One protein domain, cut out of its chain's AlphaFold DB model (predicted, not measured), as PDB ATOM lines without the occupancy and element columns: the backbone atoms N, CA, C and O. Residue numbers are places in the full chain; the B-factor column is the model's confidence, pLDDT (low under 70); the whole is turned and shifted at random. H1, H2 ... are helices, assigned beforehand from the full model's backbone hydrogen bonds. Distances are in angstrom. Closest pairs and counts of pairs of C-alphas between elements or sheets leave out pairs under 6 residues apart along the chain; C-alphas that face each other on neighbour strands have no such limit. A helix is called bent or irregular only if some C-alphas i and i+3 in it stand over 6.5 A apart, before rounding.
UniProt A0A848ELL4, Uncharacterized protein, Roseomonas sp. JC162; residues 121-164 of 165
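Overview. This is residues 121 to 164 of the 165 residues of an uncharacterized protein of Roseomonas sp. JC162 (UniProt A0A848ELL4). An open, three-helix arrangement has the longest helix, H2, along one side, H1 packed on it at a slant, and H3 turned off beyond the end of H2 without touching either helix. The loop of residues 131 to 136 joins H1 to H2 at one end of the domain, and H3 lies at the other. The printed part has 44 residues with three named helices, in the order H1, H2, H3, and no named strand; the class is all helix. The whole is only just compact, close to loose, with a radius of gyration of the C-alphas of 10.9 A and spans of 27 by 19 by 16 A.

Along the chain. H2, residues 137 to 150, runs 20.3 A from C-alpha 137 at (11.015, 50.389, 50.268) to C-alpha 150 at (-0.469, 43.552, 35.032). It is irregular: C-alphas 142 and 145 are 7.0 A apart, against about 5 A in a regular helix. H1, residues 121 to 130, begins with C-alpha 121 at (-4.063, 46.501, 44.729) and is 14.0 A long. H3, residues 153 to 163, is 14.7 A long and ends with C-alpha 163 at (-1.452, 58.689, 43.226).

Arrangement. H2 touches H1, with 7 pairs of C-alphas within 8 A. Their closest C-alphas, those of Tyr 147 and Leu 122, are 6.4 A apart. The two helices run opposite ways at a steep tilt of 47 degrees, and their centres are 10.3 A apart. H3 is apart from H2, though it follows in the chain, and is also apart from H1. Every O i to N i+4 pair is within hydrogen-bond range in H1 and H3; in H2, 7 of 10 are.

Size, cuts and confidence. The two C-alphas farthest apart, those of Pro 134 and Glu 153, are 28.3 A apart. The link from H1 to H2 is short, with 6 residues, and the link from H2 to H3 is tight, with 2. The printed part has no cut. Its mean pLDDT is 86.5, and no printed residue is under 70.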
ATOM      1  N   ARG A 121      -4.321  47.877  45.180       89.94
ATOM      2  CA  ARG A 121      -4.063  46.501  44.729       89.94
ATOM      3  C   ARG A 121      -2.642  46.053  45.057       89.94
ATOM      4  O   ARG A 121      -2.446  44.960  45.578       89.94
ATOM      5  N   LEU A 122      -1.657  46.914  44.794       89.19
ATOM      6  CA  LEU A 122      -0.266  46.670  45.177       89.19
ATOM      7  C   LEU A 122      -0.123  46.572  46.702       89.19
ATOM      8  O   LEU A 122       0.667  45.786  47.216       89.19
ATOM      9  N   ALA A 123      -0.900  47.346  47.446       88.31
ATOM     10  CA  ALA A 123      -0.895  47.241  48.889       88.31
ATOM     11  C   ALA A 123      -1.570  45.965  49.411       88.31
ATOM     12  O   ALA A 123      -1.107  45.401  50.399       88.31
ATOM     13  N   GLY A 124      -2.617  45.480  48.741       88.38
ATOM     14  CA  GLY A 124      -3.243  44.190  49.030       88.38
ATOM     15  C   GLY A 124      -2.253  43.036  48.891       88.38
ATOM     16  O   GLY A 124      -2.111  42.237  49.813       88.38
ATOM     17  N   THR A 125      -1.468  43.011  47.807       89.12
ATOM     18  CA  THR A 125      -0.441  41.972  47.621       89.12
ATOM     19  C   THR A 125       0.660  42.049  48.678       89.12
ATOM     20  O   THR A 125       1.123  41.018  49.169       89.12
ATOM     21  N   LEU A 126       1.064  43.253  49.093       90.06
ATOM     22  CA  LEU A 126       2.012  43.433  50.195       90.06
ATOM     23  C   LEU A 126       1.426  42.995  51.542       90.06
ATOM     24  O   LEU A 126       2.146  42.411  52.349       90.06
ATOM     25  N   LEU A 127       0.132  43.228  51.771       87.56
ATOM     26  CA  LEU A 127      -0.564  42.815  52.986       87.56
ATOM     27  C   LEU A 127      -0.649  41.290  53.097       87.56
ATOM     28  O   LEU A 127      -0.393  40.746  54.169       87.56
ATOM     29  N   GLU A 128      -0.944  40.608  51.993       86.88
ATOM     30  CA  GLU A 128      -0.994  39.145  51.928       86.88
ATOM     31  C   GLU A 128       0.390  38.505  52.116       86.88
ATOM     32  O   GLU A 128       0.517  37.514  52.830       86.88
ATOM     33  N   ASN A 129       1.443  39.081  51.520       90.00
ATOM     34  CA  ASN A 129       2.787  38.488  51.544       90.00
ATOM     35  C   ASN A 129       3.629  38.874  52.770       90.00
ATOM     36  O   ASN A 129       4.411  38.063  53.263       90.00
ATOM     37  N   TYR A 130       3.528  40.120  53.239       84.94
ATOM     38  CA  TYR A 130       4.380  40.672  54.303       84.94
ATOM     39  C   TYR A 130       3.612  41.081  55.561       84.94
ATOM     40  O   TYR A 130       4.236  41.465  56.551       84.94
ATOM     41  N   GLY A 131       2.283  40.998  55.558       82.69
ATOM     42  CA  GLY A 131       1.460  41.434  56.678       82.69
ATOM     43  C   GLY A 131       1.308  42.952  56.737       82.69
ATOM     44  O   GLY A 131       1.455  43.660  55.745       82.69
ATOM     45  N   ARG A 132       0.955  43.471  57.915       81.69
ATOM     46  CA  ARG A 132       0.562  44.877  58.099       81.69
ATOM     47  C   ARG A 132       1.759  45.845  57.971       81.69
ATOM     48  O   ARG A 132       2.862  45.488  58.379       81.69
ATOM     49  N   PRO A 133       1.546  47.074  57.463       81.19
ATOM     50  CA  PRO A 133       2.583  48.104  57.373       81.19
ATOM     51  C   PRO A 133       3.108  48.548  58.758       81.19
ATOM     52  O   PRO A 133       2.393  48.400  59.758       81.19
ATOM     53  N   PRO A 134       4.316  49.150  58.843       81.38
ATOM     54  CA  PRO A 134       5.080  49.753  57.741       81.38
ATOM     55  C   PRO A 134       5.939  48.760  56.941       81.38
ATOM     56  O   PRO A 134       6.734  48.009  57.502       81.38
ATOM     57  N   TRP A 135       5.826  48.805  55.608       85.12
ATOM     58  CA  TRP A 135       6.688  48.040  54.702       85.12
ATOM     59  C   TRP A 135       7.947  48.821  54.332       85.12
ATOM     60  O   TRP A 135       7.938  50.040  54.158       85.12
ATOM     61  N   THR A 136       9.046  48.102  54.148       88.12
ATOM     62  CA  THR A 136      10.293  48.680  53.649       88.12
ATOM     63  C   THR A 136      10.198  48.996  52.154       88.12
ATOM     64  O   THR A 136       9.554  48.283  51.381       88.12
ATOM     65  N   LYS A 137      10.938  50.017  51.698       88.12
ATOM     66  CA  LYS A 137      11.015  50.389  50.268       88.12
ATOM     67  C   LYS A 137      11.414  49.215  49.364       88.12
ATOM     68  O   LYS A 137      10.955  49.130  48.232       88.12
ATOM     69  N   ARG A 138      12.237  48.290  49.873       89.06
ATOM     70  CA  ARG A 138      12.659  47.076  49.155       89.06
ATOM     71  C   ARG A 138      11.500  46.106  48.919       89.06
ATOM     72  O   ARG A 138      11.399  45.551  47.831       89.06
ATOM     73  N   GLN A 139      10.628  45.925  49.912       88.31
ATOM     74  CA  GLN A 139       9.433  45.086  49.784       88.31
ATOM     75  C   GLN A 139       8.471  45.665  48.741       88.31
ATOM     76  O   GLN A 139       7.994  44.931  47.883       88.31
ATOM     77  N   ILE A 140       8.273  46.987  48.749       89.00
ATOM     78  CA  ILE A 140       7.425  47.685  47.770       89.00
ATOM     79  C   ILE A 140       8.016  47.581  46.354       89.00
ATOM     80  O   ILE A 140       7.314  47.229  45.407       89.00
ATOM     81  N   ALA A 141       9.316  47.848  46.200       89.12
ATOM     82  CA  ALA A 141      10.001  47.817  44.905       89.12
ATOM     83  C   ALA A 141       9.995  46.429  44.246       89.12
ATOM     84  O   ALA A 141      10.091  46.338  43.028       89.12
ATOM     85  N   ARG A 142       9.860  45.354  45.032       90.94
ATOM     86  CA  ARG A 142       9.778  43.986  44.512       90.94
ATOM     87  C   ARG A 142       8.513  43.751  43.686       90.94
ATOM     88  O   ARG A 142       8.596  43.138  42.630       90.94
ATOM     89  N   PHE A 143       7.370  44.239  44.164       89.62
ATOM     90  CA  PHE A 143       6.060  43.977  43.557       89.62
ATOM     91  C   PHE A 143       5.595  45.086  42.608       89.62
ATOM     92  O   PHE A 143       4.739  44.854  41.756       89.62
ATOM     93  N   ARG A 144       6.178  46.286  42.705       88.44
ATOM     94  CA  ARG A 144       5.818  47.429  41.855       88.44
ATOM     95  C   ARG A 144       5.947  47.146  40.341       88.44
ATOM     96  O   ARG A 144       4.981  47.420  39.636       88.44
ATOM     97  N   PRO A 145       7.032  46.535  39.820       91.12
ATOM     98  CA  PRO A 145       7.146  46.242  38.387       91.12
ATOM     99  C   PRO A 145       6.130  45.206  37.891       91.12
ATOM    100  O   PRO A 145       5.648  45.289  36.765       91.12
ATOM    101  N   GLU A 146       5.810  44.211  38.720       89.56
ATOM    102  CA  GLU A 146       4.813  43.187  38.395       89.56
ATOM    103  C   GLU A 146       3.408  43.791  38.337       89.56
ATOM    104  O   GLU A 146       2.656  43.538  37.394       89.56
ATOM    105  N   TYR A 147       3.091  44.666  39.290       88.94
ATOM    106  CA  TYR A 147       1.857  45.438  39.294       88.94
ATOM    107  C   TYR A 147       1.731  46.328  38.050       88.94
ATOM    108  O   TYR A 147       0.730  46.265  37.345       88.94
ATOM    109  N   GLU A 148       2.768  47.097  37.717       88.25
ATOM    110  CA  GLU A 148       2.760  47.995  36.556       88.25
ATOM    111  C   GLU A 148       2.584  47.263  35.219       88.25
ATOM    112  O   GLU A 148       2.019  47.832  34.283       88.25
ATOM    113  N   ARG A 149       3.036  46.007  35.130       88.56
ATOM    114  CA  ARG A 149       2.857  45.145  33.950       88.56
ATOM    115  C   ARG A 149       1.452  44.565  33.830       88.56
ATOM    116  O   ARG A 149       0.996  44.328  32.719       88.56
ATOM    117  N   THR A 150       0.797  44.302  34.957       90.50
ATOM    118  CA  THR A 150      -0.469  43.552  35.032       90.50
ATOM    119  C   THR A 150      -1.666  44.428  35.407       90.50
ATOM    120  O   THR A 150      -2.734  43.898  35.713       90.50
ATOM    121  N   ARG A 151      -1.487  45.755  35.441       85.75
ATOM    122  CA  ARG A 151      -2.554  46.707  35.766       85.75
ATOM    123  C   ARG A 151      -3.451  46.997  34.568       85.75
ATOM    124  O   ARG A 151      -2.978  47.264  33.458       85.75
ATOM    125  N   ASP A 152      -4.749  47.020  34.831       90.06
ATOM    126  CA  ASP A 152      -5.763  47.322  33.824       90.06
ATOM    127  C   ASP A 152      -5.825  48.826  33.508       90.06
ATOM    128  O   ASP A 152      -5.244  49.668  34.194       90.06
ATOM    129  N   GLU A 153      -6.522  49.203  32.435       87.00
ATOM    130  CA  GLU A 153      -6.712  50.615  32.059       87.00
ATOM    131  C   GLU A 153      -7.473  51.414  33.130       87.00
ATOM    132  O   GLU A 153      -7.078  52.529  33.465       87.00
ATOM    133  N   ARG A 154      -8.478  50.799  33.768       86.88
ATOM    134  CA  ARG A 154      -9.199  51.395  34.908       86.88
ATOM    135  C   ARG A 154      -8.292  51.647  36.108       86.88
ATOM    136  O   ARG A 154      -8.399  52.683  36.756       86.88
ATOM    137  N   GLU A 155      -7.407  50.698  36.410       84.62
ATOM    138  CA  GLU A 155      -6.445  50.830  37.508       84.62
ATOM    139  C   GLU A 155      -5.418  51.918  37.193       84.62
ATOM    140  O   GLU A 155      -5.092  52.719  38.060       84.62
ATOM    141  N   ARG A 156      -4.981  52.024  35.931       84.88
ATOM    142  CA  ARG A 156      -4.113  53.117  35.470       84.88
ATOM    143  C   ARG A 156      -4.750  54.488  35.655       84.88
ATOM    144  O   ARG A 156      -4.081  55.397  36.135       84.88
ATOM    145  N   GLU A 157      -6.014  54.643  35.279       87.88
ATOM    146  CA  GLU A 157      -6.738  55.906  35.432       87.88
ATOM    147  C   GLU A 157      -6.946  56.266  36.910       87.88
ATOM    148  O   GLU A 157      -6.698  57.402  37.314       87.88
ATOM    149  N   TYR A 158      -7.335  55.288  37.734       85.50
ATOM    150  CA  TYR A 158      -7.484  55.465  39.178       85.50
ATOM    151  C   TYR A 158      -6.162  55.867  39.841       85.50
ATOM    152  O   TYR A 158      -6.125  56.838  40.601       85.50
ATOM    153  N   ASP A 159      -5.077  55.165  39.512       85.31
ATOM    154  CA  ASP A 159      -3.739  55.459  40.014       85.31
ATOM    155  C   ASP A 159      -3.290  56.858  39.612       85.31
ATOM    156  O   ASP A 159      -2.797  57.595  40.455       85.31
ATOM    157  N   MET A 160      -3.480  57.256  38.349       84.81
ATOM    158  CA  MET A 160      -3.123  58.607  37.911       84.81
ATOM    159  C   MET A 160      -3.945  59.677  38.625       84.81
ATOM    160  O   MET A 160      -3.413  60.730  38.963       84.81
ATOM    161  N   ARG A 161      -5.226  59.408  38.895       84.25
ATOM    162  CA  ARG A 161      -6.126  60.354  39.559       84.25
ATOM    163  C   ARG A 161      -5.792  60.582  41.034       84.25
ATOM    164  O   ARG A 161      -5.973  61.696  41.515       84.25
ATOM    165  N   TRP A 162      -5.376  59.537  41.747       76.75
ATOM    166  CA  TRP A 162      -5.206  59.581  43.207       76.75
ATOM    167  C   TRP A 162      -3.749  59.536  43.672       76.75
ATOM    168  O   TRP A 162      -3.442  60.062  44.735       76.75
ATOM    169  N   PHE A 163      -2.857  58.942  42.880       78.62
ATOM    170  CA  PHE A 163      -1.452  58.689  43.226       78.62
ATOM    171  C   PHE A 163      -0.466  59.174  42.152       78.62
ATOM    172  O   PHE A 163       0.748  59.010  42.299       78.62
ATOM    173  N   GLY A 164      -0.975  59.756  41.063       71.56
ATOM    174  CA  GLY A 164      -0.177  60.393  40.028       71.56
ATOM    175  C   GLY A 164       0.447  61.678  40.560       71.56
ATOM    176  O   GLY A 164      -0.247  62.532  41.107       71.56
TER     177      GLY A 164